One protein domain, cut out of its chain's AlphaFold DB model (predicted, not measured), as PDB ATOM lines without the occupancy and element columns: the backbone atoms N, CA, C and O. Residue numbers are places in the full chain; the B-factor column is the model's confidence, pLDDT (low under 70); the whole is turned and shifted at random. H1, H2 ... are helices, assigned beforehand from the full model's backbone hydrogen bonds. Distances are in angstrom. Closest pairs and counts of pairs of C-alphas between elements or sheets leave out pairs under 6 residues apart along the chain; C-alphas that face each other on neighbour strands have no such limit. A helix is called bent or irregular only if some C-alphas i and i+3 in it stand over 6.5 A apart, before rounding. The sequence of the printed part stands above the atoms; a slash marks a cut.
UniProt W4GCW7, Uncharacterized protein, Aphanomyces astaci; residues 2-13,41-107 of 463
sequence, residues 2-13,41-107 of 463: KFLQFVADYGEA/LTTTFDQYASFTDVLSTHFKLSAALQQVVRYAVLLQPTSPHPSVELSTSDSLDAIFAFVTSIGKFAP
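This is residues 2 to 13 and 41 to 107 of the 463 residues of an uncharacterized protein of Aphanomyces astaci (UniProt W4GCW7). The longest helix, H4, runs along one side of the domain, and the three shorter helices reach it from the same side: H1 crosses it nearly at a right angle, while H2 and H3, folded into a helical hairpin, come near it with the first residue of H2 and the last of H3. A long link, residues 74 to 87, leads from H3 back to H4, and residues 101 to 107 stick out beyond the helices as a tail. Look for 79 printed residues with four named helices, in the order H1, H2, H3, H4 along the chain, and no named strand; the class is all helix. The whole is compact, with a radius of gyration of the C-alphas of 12.7 A, and its C-alphas span 37 by 30 by 21 A.

Find C-alpha 88 at (18.570, -54.163, -47.531); here H4 begins, and it runs through residues 88 to 101, 19.9 A from first to last C-alpha, to C-alpha 101 at (15.669, -36.922, -38.022). Go next to the first printed residue, Lys 2, with its C-alpha at (6.110, -53.604, -35.868), where H1 starts; it takes residues 2 to 10 and is 12.1 A long. H2 comes after the cut, at residues 51 to 58, and covers 9.9 A. It is neither bent nor irregular, but only just: C-alphas 55 and 58 are 6.1 A apart. H3 follows at residues 63 to 73, 14.6 A from first to last C-alpha. It too is neither bent nor irregular, but only just, with C-alphas 70 and 73 at 6.1 A.

Start at H4 and look at Phe 96, whose C-alpha is 5.8 A from that of Val 7; these are the closest C-alphas of H4 and H1, which touch. The lines of H1 and H4 stand at 88 degrees, about perpendicular. Nearer the first residue of H4, the C-alphas of Thr 88 and Phe 51 are 4.9 A apart, the closest of H4 and H2. These two helices only just touch, with 3 pairs of C-alphas within 8 A, and H4 does so with residues 88 to 91 alone; their lines are about perpendicular, at 85 degrees. From H2 go on to H3, which it touches: the closest C-alphas are those of Leu 55 and Gln 66, 6.6 A apart. H2 and H3 form a helical hairpin and run opposite ways at a steep tilt of 43 degrees. H3 and H4 are close but not clearly touching, with the C-alphas of Val 73 and Ile 95 at 6.4 A; they run the same way at a steep tilt of 66 degrees. H1 and H3 are apart, and H1 and H2 are only just apart, the closest distance being 8.5 A. The helix packing is mostly crossed, with 0 of the 3 touching pairs at a shallow tilt. In the backbone, every O i to N i+4 pair is within hydrogen-bond range in H1, H2 and H4, and 6 of 7 in H3.

The two C-alphas farthest apart in the domain are those of Ser 83 and Phe 105, at 37.6 A. Residues 14 to 40 are not printed, and across this cut C-alphas 13 and 41 are 9.1 A apart; the link from H1 to H2 crosses it. The link from H2 to H3 is tight, with 4 residues, and that from H3 to H4 is long, with 14. Residues 101 to 107, of which 101 belongs to H4, stand free. The mean pLDDT of the printed part is 79.1, and you will find 18 residues under 70: residue 5, residues 8 to 13, residues 41 to 44 and residues 79 to 85.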
ATOM      1  N   LYS A   2       4.909 -52.724 -35.903       72.75
ATOM      2  CA  LYS A   2       6.110 -53.604 -35.868       72.75
ATOM      3  C   LYS A   2       7.313 -53.125 -36.703       72.75
ATOM      4  O   LYS A   2       8.419 -53.146 -36.191       72.75
ATOM      5  N   PHE A   3       7.093 -52.674 -37.942       77.94
ATOM      6  CA  PHE A   3       8.165 -52.165 -38.812       77.94
ATOM      7  C   PHE A   3       8.826 -50.881 -38.278       77.94
ATOM      8  O   PHE A   3      10.039 -50.834 -38.149       77.94
ATOM      9  N   LEU A   4       8.035 -49.869 -37.897       70.25
ATOM     10  CA  LEU A   4       8.562 -48.614 -37.339       70.25
ATOM     11  C   LEU A   4       9.289 -48.821 -36.003       70.25
ATOM     12  O   LEU A   4      10.278 -48.146 -35.751       70.25
ATOM     13  N   GLN A   5       8.815 -49.757 -35.174       69.44
ATOM     14  CA  GLN A   5       9.505 -50.140 -33.942       69.44
ATOM     15  C   GLN A   5      10.858 -50.787 -34.265       69.44
ATOM     16  O   GLN A   5      11.876 -50.304 -33.799       69.44
ATOM     17  N   PHE A   6      10.872 -51.796 -35.147       81.31
ATOM     18  CA  PHE A   6      12.107 -52.449 -35.589       81.31
ATOM     19  C   PHE A   6      13.142 -51.453 -36.128       81.31
ATOM     20  O   PHE A   6      14.307 -51.541 -35.771       81.31
ATOM     21  N   VAL A   7      12.720 -50.491 -36.956       73.75
ATOM     22  CA  VAL A   7      13.609 -49.435 -37.465       73.75
ATOM     23  C   VAL A   7      14.162 -48.578 -36.328       73.75
ATOM     24  O   VAL A   7      15.346 -48.275 -36.344       73.75
ATOM     25  N   ALA A   8      13.339 -48.170 -35.358       69.62
ATOM     26  CA  ALA A   8      13.816 -47.376 -34.225       69.62
ATOM     27  C   ALA A   8      14.870 -48.134 -33.399       69.62
ATOM     28  O   ALA A   8      15.849 -47.530 -32.971       69.62
ATOM     29  N   ASP A   9      14.690 -49.448 -33.249       67.69
ATOM     30  CA  ASP A   9      15.590 -50.329 -32.501       67.69
ATOM     31  C   ASP A   9      16.851 -50.725 -33.315       67.69
ATOM     32  O   ASP A   9      17.854 -51.132 -32.735       67.69
ATOM     33  N   TYR A  10      16.834 -50.592 -34.651       69.25
ATOM     34  CA  TYR A  10      17.889 -51.066 -35.570       69.25
ATOM     35  C   TYR A  10      19.262 -50.410 -35.342       69.25
ATOM     36  O   TYR A  10      20.286 -51.074 -35.483       69.25
ATOM     37  N   GLY A  11      19.289 -49.121 -34.991       59.38
ATOM     38  CA  GLY A  11      20.529 -48.362 -34.781       59.38
ATOM     39  C   GLY A  11      20.927 -48.141 -33.316       59.38
ATOM     40  O   GLY A  11      21.932 -47.476 -33.060       59.38
ATOM     41  N   GLU A  12      20.176 -48.663 -32.338       57.59
ATOM     42  CA  GLU A  12      20.511 -48.539 -30.909       57.59
ATOM     43  C   GLU A  12      21.523 -49.631 -30.491       57.59
ATOM     44  O   GLU A  12      21.191 -50.622 -29.848       57.59
ATOM     45  N   ALA A  13      22.799 -49.439 -30.853       48.16
ATOM     46  CA  ALA A  13      23.893 -50.374 -30.542       48.16
ATOM     47  C   ALA A  13      24.383 -50.351 -29.071       48.16
ATOM     48  O   ALA A  13      25.266 -51.132 -28.717       48.16
ATOM     49  N   LEU A  41      18.355 -58.893 -32.034       46.62
ATOM     50  CA  LEU A  41      19.025 -57.781 -32.726       46.62
ATOM     51  C   LEU A  41      20.001 -58.251 -33.827       46.62
ATOM     52  O   LEU A  41      20.421 -57.456 -34.655       46.62
ATOM     53  N   THR A  42      20.264 -59.556 -33.929       48.56
ATOM     54  CA  THR A  42      20.923 -60.217 -35.071       48.56
ATOM     55  C   THR A  42      19.915 -60.806 -36.074       48.56
ATOM     56  O   THR A  42      20.081 -61.921 -36.568       48.56
ATOM     57  N   THR A  43      18.839 -60.075 -36.391       59.69
ATOM     58  CA  THR A  43      17.910 -60.483 -37.465       59.69
ATOM     59  C   THR A  43      18.542 -60.200 -38.829       59.69
ATOM     60  O   THR A  43      18.362 -59.126 -39.399       59.69
ATOM     61  N   THR A  44      19.293 -61.166 -39.354       68.25
ATOM     62  CA  THR A  44      19.867 -61.095 -40.702       68.25
ATOM     63  C   THR A  44      18.785 -61.301 -41.767       68.25
ATOM     64  O   THR A  44      17.933 -62.182 -41.640       68.25
ATOM     65  N   PHE A  45      18.809 -60.499 -42.836       81.94
ATOM     66  CA  PHE A  45      17.799 -60.534 -43.902       81.94
ATOM     67  C   PHE A  45      18.207 -61.347 -45.145       81.94
ATOM     68  O   PHE A  45      17.440 -61.387 -46.100       81.94
ATOM     69  N   ASP A  46      19.347 -62.047 -45.116       79.50
ATOM     70  CA  ASP A  46      19.928 -62.821 -46.236       79.50
ATOM     71  C   ASP A  46      18.982 -63.863 -46.867       79.50
ATOM     72  O   ASP A  46      19.174 -64.303 -47.996       79.50
ATOM     73  N   GLN A  47      17.948 -64.274 -46.132       81.94
ATOM     74  CA  GLN A  47      16.899 -65.195 -46.588       81.94
ATOM     75  C   GLN A  47      15.847 -64.561 -47.521       81.94
ATOM     76  O   GLN A  47      14.987 -65.277 -48.038       81.94
ATOM     77  N   TYR A  48      15.864 -63.237 -47.701       83.50
ATOM     78  CA  TYR A  48      14.970 -62.500 -48.596       83.50
ATOM     79  C   TYR A  48      15.726 -62.092 -49.859       83.50
ATOM     80  O   TYR A  48      16.835 -61.576 -49.766       83.50
ATOM     81  N   ALA A  49      15.120 -62.302 -51.031       81.81
ATOM     82  CA  ALA A  49      15.771 -61.997 -52.305       81.81
ATOM     83  C   ALA A  49      16.026 -60.489 -52.478       81.81
ATOM     84  O   ALA A  49      17.120 -60.105 -52.869       81.81
ATOM     85  N   SER A  50      15.052 -59.647 -52.110       84.69
ATOM     86  CA  SER A  50      15.163 -58.188 -52.195       84.69
ATOM     87  C   SER A  50      14.638 -57.477 -50.940       84.69
ATOM     88  O   SER A  50      13.841 -58.022 -50.168       84.69
ATOM     89  N   PHE A  51      14.974 -56.191 -50.775       86.62
ATOM     90  CA  PHE A  51      14.338 -55.340 -49.757       86.62
ATOM     91  C   PHE A  51      12.804 -55.256 -49.926       86.62
ATOM     92  O   PHE A  51      12.066 -55.144 -48.946       86.62
ATOM     93  N   THR A  52      12.292 -55.381 -51.157       86.44
ATOM     94  CA  THR A  52      10.841 -55.439 -51.416       86.44
ATOM     95  C   THR A  52      10.217 -56.674 -50.749       86.44
ATOM     96  O   THR A  52       9.131 -56.580 -50.173       86.44
ATOM     97  N   ASP A  53      10.926 -57.807 -50.738       87.19
ATOM     98  CA  ASP A  53      10.488 -59.047 -50.086       87.19
ATOM     99  C   ASP A  53      10.568 -58.970 -48.560       87.19
ATOM    100  O   ASP A  53       9.711 -59.517 -47.863       87.19
ATOM    101  N   VAL A  54      11.532 -58.219 -48.020       88.69
ATOM    102  CA  VAL A  54      11.569 -57.882 -46.588       88.69
ATOM    103  C   VAL A  54      10.299 -57.113 -46.196       88.69
ATOM    104  O   VAL A  54       9.602 -57.490 -45.247       88.69
ATOM    105  N   LEU A  55       9.917 -56.075 -46.948       89.38
ATOM    106  CA  LEU A  55       8.696 -55.310 -46.662       89.38
ATOM    107  C   LEU A  55       7.411 -56.145 -46.833       89.38
ATOM    108  O   LEU A  55       6.497 -56.046 -46.006       89.38
ATOM    109  N   SER A  56       7.330 -56.968 -47.883       89.69
ATOM    110  CA  SER A  56       6.119 -57.720 -48.245       89.69
ATOM    111  C   SER A  56       5.935 -59.020 -47.449       89.69
ATOM    112  O   SER A  56       4.819 -59.335 -47.040       89.69
ATOM    113  N   THR A  57       7.013 -59.759 -47.177       89.19
ATOM    114  CA  THR A  57       6.960 -61.123 -46.626       89.19
ATOM    115  C   THR A  57       7.307 -61.159 -45.140       89.19
ATOM    116  O   THR A  57       6.585 -61.796 -44.365       89.19
ATOM    117  N   HIS A  58       8.357 -60.444 -44.710       88.69
ATOM    118  CA  HIS A  58       8.709 -60.342 -43.287       88.69
ATOM    119  C   HIS A  58       7.749 -59.406 -42.543       88.69
ATOM    120  O   HIS A  58       7.047 -59.822 -41.617       88.69
ATOM    121  N   PHE A  59       7.674 -58.143 -42.975       88.62
ATOM    122  CA  PHE A  59       6.882 -57.116 -42.291       88.62
ATOM    123  C   PHE A  59       5.405 -57.075 -42.701       88.62
ATOM    124  O   PHE A  59       4.599 -56.494 -41.970       88.62
ATOM    125  N   LYS A  60       5.037 -57.736 -43.808       91.19
ATOM    126  CA  LYS A  60       3.653 -57.879 -44.299       91.19
ATOM    127  C   LYS A  60       2.952 -56.537 -44.518       91.19
ATOM    128  O   LYS A  60       1.780 -56.366 -44.181       91.19
ATOM    129  N   LEU A  61       3.691 -55.572 -45.065       90.69
ATOM    130  CA  LEU A  61       3.161 -54.263 -45.433       90.69
ATOM    131  C   LEU A  61       2.289 -54.373 -46.693       90.69
ATOM    132  O   LEU A  61       2.626 -55.099 -47.629       90.69
ATOM    133  N   SER A  62       1.186 -53.624 -46.744       91.88
ATOM    134  CA  SER A  62       0.364 -53.498 -47.955       91.88
ATOM    135  C   SER A  62       1.125 -52.770 -49.069       91.88
ATOM    136  O   SER A  62       2.039 -51.998 -48.786       91.88
ATOM    137  N   ALA A  63       0.725 -52.960 -50.331       89.25
ATOM    138  CA  ALA A  63       1.367 -52.308 -51.479       89.25
ATOM    139  C   ALA A  63       1.459 -50.773 -51.328       89.25
ATOM    140  O   ALA A  63       2.516 -50.196 -51.567       89.25
ATOM    141  N   ALA A  64       0.403 -50.126 -50.821       88.88
ATOM    142  CA  ALA A  64       0.407 -48.689 -50.532       88.88
ATOM    143  C   ALA A  64       1.447 -48.298 -49.460       88.88
ATOM    144  O   ALA A  64       2.174 -47.324 -49.624       88.88
ATOM    145  N   LEU A  65       1.584 -49.079 -48.379       89.38
ATOM    146  CA  LEU A  65       2.614 -48.824 -47.361       89.38
ATOM    147  C   LEU A  65       4.030 -49.090 -47.890       89.38
ATOM    148  O   LEU A  65       4.955 -48.375 -47.514       89.38
ATOM    149  N   GLN A  66       4.203 -50.072 -48.779       89.12
ATOM    150  CA  GLN A  66       5.475 -50.298 -49.468       89.12
ATOM    151  C   GLN A  66       5.843 -49.089 -50.343       89.12
ATOM    152  O   GLN A  66       6.975 -48.625 -50.262       89.12
ATOM    153  N   GLN A  67       4.898 -48.525 -51.105       87.31
ATOM    154  CA  GLN A  67       5.116 -47.295 -51.879       87.31
ATOM    155  C   GLN A  67       5.474 -46.095 -50.990       87.31
ATOM    156  O   GLN A  67       6.407 -45.370 -51.319       87.31
ATOM    157  N   VAL A  68       4.810 -45.909 -49.841       89.19
ATOM    158  CA  VAL A  68       5.160 -44.840 -48.881       89.19
ATOM    159  C   VAL A  68       6.596 -45.001 -48.370       89.19
ATOM    160  O   VAL A  68       7.368 -44.044 -48.407       89.19
ATOM    161  N   VAL A  69       6.999 -46.207 -47.953       89.88
ATOM    162  CA  VAL A  69       8.392 -46.473 -47.540       89.88
ATOM    163  C   VAL A  69       9.370 -46.219 -48.697       89.88
ATOM    164  O   VAL A  69      10.437 -45.651 -48.489       89.88
ATOM    165  N   ARG A  70       9.002 -46.594 -49.924       87.56
ATOM    166  CA  ARG A  70       9.868 -46.512 -51.106       87.56
ATOM    167  C   ARG A  70      10.075 -45.087 -51.628       87.56
ATOM    168  O   ARG A  70      11.201 -44.713 -51.943       87.56
ATOM    169  N   TYR A  71       9.009 -44.296 -51.709       87.94
ATOM    170  CA  TYR A  71       9.023 -42.991 -52.377       87.94
ATOM    171  C   TYR A  71       8.994 -41.807 -51.407       87.94
ATOM    172  O   TYR A  71       9.636 -40.803 -51.684       87.94
ATOM    173  N   ALA A  72       8.322 -41.915 -50.254       86.94
ATOM    174  CA  ALA A  72       8.253 -40.816 -49.283       86.94
ATOM    175  C   ALA A  72       9.340 -40.889 -48.194       86.94
ATOM    176  O   ALA A  72       9.761 -39.851 -47.695       86.94
ATOM    177  N   VAL A  73       9.803 -42.093 -47.830       88.44
ATOM    178  CA  VAL A  73      10.857 -42.284 -46.813       88.44
ATOM    179  C   VAL A  73      12.230 -42.472 -47.458       88.44
ATOM    180  O   VAL A  73      13.151 -41.715 -47.173       88.44
ATOM    181  N   LEU A  74      12.361 -43.447 -48.365       86.19
ATOM    182  CA  LEU A  74      13.606 -43.720 -49.096       86.19
ATOM    183  C   LEU A  74      13.864 -42.771 -50.278       86.19
ATOM    184  O   LEU A  74      14.929 -42.860 -50.881       86.19
ATOM    185  N   LEU A  75      12.909 -41.896 -50.618       83.50
ATOM    186  CA  LEU A  75      13.017 -40.915 -51.707       83.50
ATOM    187  C   LEU A  75      13.530 -41.514 -53.032       83.50
ATOM    188  O   LEU A  75      14.406 -40.946 -53.678       83.50
ATOM    189  N   GLN A  76      13.027 -42.680 -53.446       80.88
ATOM    190  CA  GLN A  76      13.525 -43.315 -54.669       80.88
ATOM    191  C   GLN A  76      13.049 -42.576 -55.931       80.88
ATOM    192  O   GLN A  76      11.842 -42.438 -56.123       80.88
ATOM    193  N   PRO A  77      13.958 -42.167 -56.837       76.50
ATOM    194  CA  PRO A  77      13.592 -41.417 -58.039       76.50
ATOM    195  C   PRO A  77      13.014 -42.304 -59.153       76.50
ATOM    196  O   PRO A  77      12.451 -41.791 -60.115       76.50
ATOM    197  N   THR A  78      13.170 -43.629 -59.061       77.25
ATOM    198  CA  THR A  78      12.797 -44.598 -60.103       77.25
ATOM    199  C   THR A  78      11.881 -45.692 -59.573       77.25
ATOM    200  O   THR A  78      11.984 -46.125 -58.425       77.25
ATOM    201  N   SER A  79      11.036 -46.205 -60.462       68.56
ATOM    202  CA  SER A  79      10.308 -47.457 -60.259       68.56
ATOM    203  C   SER A  79      11.274 -48.646 -60.083       68.56
ATOM    204  O   SER A  79      12.374 -48.612 -60.646       68.56
ATOM    205  N   PRO A  80      10.920 -49.700 -59.313       60.94
ATOM    206  CA  PRO A  80      11.710 -50.929 -59.222       60.94
ATOM    207  C   PRO A  80      12.063 -51.505 -60.599       60.94
ATOM    208  O   PRO A  80      11.189 -51.992 -61.316       60.94
ATOM    209  N   HIS A  81      13.356 -51.525 -60.928       56.09
ATOM    210  CA  HIS A  81      13.884 -52.258 -62.075       56.09
ATOM    211  C   HIS A  81      14.613 -53.522 -61.585       56.09
ATOM    212  O   HIS A  81      15.450 -53.409 -60.688       56.09
ATOM    213  N   PRO A  82      14.375 -54.714 -62.169       47.88
ATOM    214  CA  PRO A  82      14.932 -55.985 -61.678       47.88
ATOM    215  C   PRO A  82      16.464 -56.117 -61.782       47.88
ATOM    216  O   PRO A  82      17.017 -57.130 -61.373       47.88
ATOM    217  N   SER A  83      17.162 -55.125 -62.344       49.00
ATOM    218  CA  SER A  83      18.632 -55.073 -62.402       49.00
ATOM    219  C   SER A  83      19.263 -54.054 -61.445       49.00
ATOM    220  O   SER A  83      20.483 -53.915 -61.442       49.00
ATOM    221  N   VAL A  84      18.456 -53.296 -60.695       58.56
ATOM    222  CA  VAL A  84      18.910 -52.299 -59.711       58.56
ATOM    223  C   VAL A  84      18.075 -52.488 -58.448       58.56
ATOM    224  O   VAL A  84      17.152 -51.728 -58.149       58.56
ATOM    225  N   GLU A  85      18.362 -53.573 -57.737       63.50
ATOM    226  CA  GLU A  85      17.745 -53.840 -56.443       63.50
ATOM    227  C   GLU A  85      18.430 -53.039 -55.338       63.50
ATOM    228  O   GLU A  85      19.626 -52.752 -55.389       63.50
ATOM    229  N   LEU A  86      17.653 -52.663 -54.324       70.69
ATOM    230  CA  LEU A  86      18.187 -51.940 -53.180       70.69
ATOM    231  C   LEU A  86      18.830 -52.924 -52.215       70.69
ATOM    232  O   LEU A  86      18.185 -53.889 -51.796       70.69
ATOM    233  N   SER A  87      20.050 -52.607 -51.789       83.06
ATOM    234  CA  SER A  87      20.639 -53.208 -50.599       83.06
ATOM    235  C   SER A  87      19.681 -53.047 -49.418       83.06
ATOM    236  O   SER A  87      19.199 -51.948 -49.118       83.06
ATOM    237  N   THR A  88      19.393 -54.160 -48.744       85.44
ATOM    238  CA  THR A  88      18.570 -54.163 -47.531       85.44
ATOM    239  C   THR A  88      19.238 -53.366 -46.411       85.44
ATOM    240  O   THR A  88      18.524 -52.691 -45.676       85.44
ATOM    241  N   SER A  89      20.576 -53.384 -46.304       83.69
ATOM    242  CA  SER A  89      21.303 -52.597 -45.294       83.69
ATOM    243  C   SER A  89      21.125 -51.104 -45.553       83.69
ATOM    244  O   SER A  89      20.518 -50.419 -44.742       83.69
ATOM    245  N   ASP A  90      21.514 -50.636 -46.741       83.50
ATOM    246  CA  ASP A  90      21.448 -49.228 -47.144       83.50
ATOM    247  C   ASP A  90      20.017 -48.674 -47.018       83.50
ATOM    248  O   ASP A  90      19.808 -47.524 -46.630       83.50
ATOM    249  N   SER A  91      19.014 -49.512 -47.310       86.69
ATOM    250  CA  SER A  91      17.601 -49.167 -47.126       86.69
ATOM    251  C   SER A  91      17.231 -49.004 -45.650       86.69
ATOM    252  O   SER A  91      16.521 -48.065 -45.297       86.69
ATOM    253  N   LEU A  92      17.687 -49.897 -44.769       86.31
ATOM    254  CA  LEU A  92      17.431 -49.796 -43.331       86.31
ATOM    255  C   LEU A  92      18.181 -48.614 -42.705       86.31
ATOM    256  O   LEU A  92      17.569 -47.869 -41.941       86.31
ATOM    257  N   ASP A  93      19.433 -48.376 -43.100       84.88
ATOM    258  CA  ASP A  93      20.239 -47.221 -42.690       84.88
ATOM    259  C   ASP A  93      19.566 -45.895 -43.084       84.88
ATOM    260  O   ASP A  93      19.414 -44.991 -42.258       84.88
ATOM    261  N   ALA A  94      19.081 -45.783 -44.326       85.50
ATOM    262  CA  ALA A  94      18.373 -44.597 -44.806       85.50
ATOM    263  C   ALA A  94      17.028 -44.372 -44.086       85.50
ATOM    264  O   ALA A  94      16.694 -43.240 -43.729       85.50
ATOM    265  N   ILE A  95      16.264 -45.437 -43.815       89.00
ATOM    266  CA  ILE A  95      14.999 -45.339 -43.068       89.00
ATOM    267  C   ILE A  95      15.265 -44.987 -41.594       89.00
ATOM    268  O   ILE A  95      14.530 -44.179 -41.025       89.00
ATOM    269  N   PHE A  96      16.325 -45.523 -40.979       87.12
ATOM    270  CA  PHE A  96      16.759 -45.141 -39.634       87.12
ATOM    271  C   PHE A  96      17.161 -43.662 -39.576       87.12
ATOM    272  O   PHE A  96      16.674 -42.933 -38.710       87.12
ATOM    273  N   ALA A  97      17.960 -43.180 -40.534       86.56
ATOM    274  CA  ALA A  97      18.338 -41.771 -40.642       86.56
ATOM    275  C   ALA A  97      17.115 -40.846 -40.806       86.56
ATOM    276  O   ALA A  97      17.021 -39.815 -40.138       86.56
ATOM    277  N   PHE A  98      16.132 -41.232 -41.628       88.00
ATOM    278  CA  PHE A  98      14.865 -40.507 -41.758       88.00
ATOM    279  C   PHE A  98      14.096 -40.467 -40.426       88.00
ATOM    280  O   PHE A  98      13.751 -39.391 -39.942       88.00
ATOM    281  N   VAL A  99      13.860 -41.624 -39.793       86.19
ATOM    282  CA  VAL A  99      13.056 -41.736 -38.560       86.19
ATOM    283  C   VAL A  99      13.703 -41.020 -37.370       86.19
ATOM    284  O   VAL A  99      12.993 -40.413 -36.569       86.19
ATOM    285  N   THR A 100      15.032 -41.044 -37.265       85.81
ATOM    286  CA  THR A 100      15.785 -40.328 -36.217       85.81
ATOM    287  C   THR A 100      15.886 -38.822 -36.459       85.81
ATOM    288  O   THR A 100      16.062 -38.069 -35.501       85.81
ATOM    289  N   SER A 101      15.713 -38.356 -37.700       86.81
ATOM    290  CA  SER A 101      15.669 -36.922 -38.022       86.81
ATOM    291  C   SER A 101      14.321 -36.272 -37.670       86.81
ATOM    292  O   SER A 101      14.276 -35.076 -37.372       86.81
ATOM    293  N   ILE A 102      13.221 -37.041 -37.647       86.19
ATOM    294  CA  ILE A 102      11.881 -36.542 -37.285       86.19
ATOM    295  C   ILE A 102      11.863 -36.014 -35.846       86.19
ATOM    296  O   ILE A 102      12.076 -36.755 -34.880       86.19
ATOM    297  N   GLY A 103      11.505 -34.739 -35.687       82.50
ATOM    298  CA  GLY A 103      11.404 -34.096 -34.380       82.50
ATOM    299  C   GLY A 103      12.749 -33.709 -33.767       82.50
ATOM    300  O   GLY A 103      12.758 -33.334 -32.601       82.50
ATOM    301  N   LYS A 104      13.866 -33.799 -34.508       85.00
ATOM    302  CA  LYS A 104      15.183 -33.351 -34.024       85.00
ATOM    303  C   LYS A 104      15.272 -31.824 -33.932       85.00
ATOM    304  O   LYS A 104      15.791 -31.300 -32.957       85.00
ATOM    305  N   PHE A 105      14.757 -31.136 -34.952       85.88
ATOM    306  CA  PHE A 105      14.690 -29.668 -35.030       85.88
ATOM    307  C   PHE A 105      13.322 -29.157 -35.510       85.88
ATOM    308  O   PHE A 105      12.954 -28.019 -35.251       85.88
ATOM    309  N   ALA A 106      12.557 -29.994 -36.217       82.69
ATOM    310  CA  ALA A 106      11.234 -29.676 -36.741       82.69
ATOM    311  C   ALA A 106      10.358 -30.946 -36.764       82.69
ATOM    312  O   ALA A 106      10.894 -32.055 -36.686       82.69
ATOM    313  N   PRO A 107       9.023 -30.836 -36.923       83.69
ATOM    314  CA  PRO A 107       8.141 -32.000 -37.066       83.69
ATOM    315  C   PRO A 107       8.440 -32.879 -38.293       83.69
ATOM    316  O   PRO A 107       8.058 -34.047 -38.314       83.69
TER     317      PRO A 107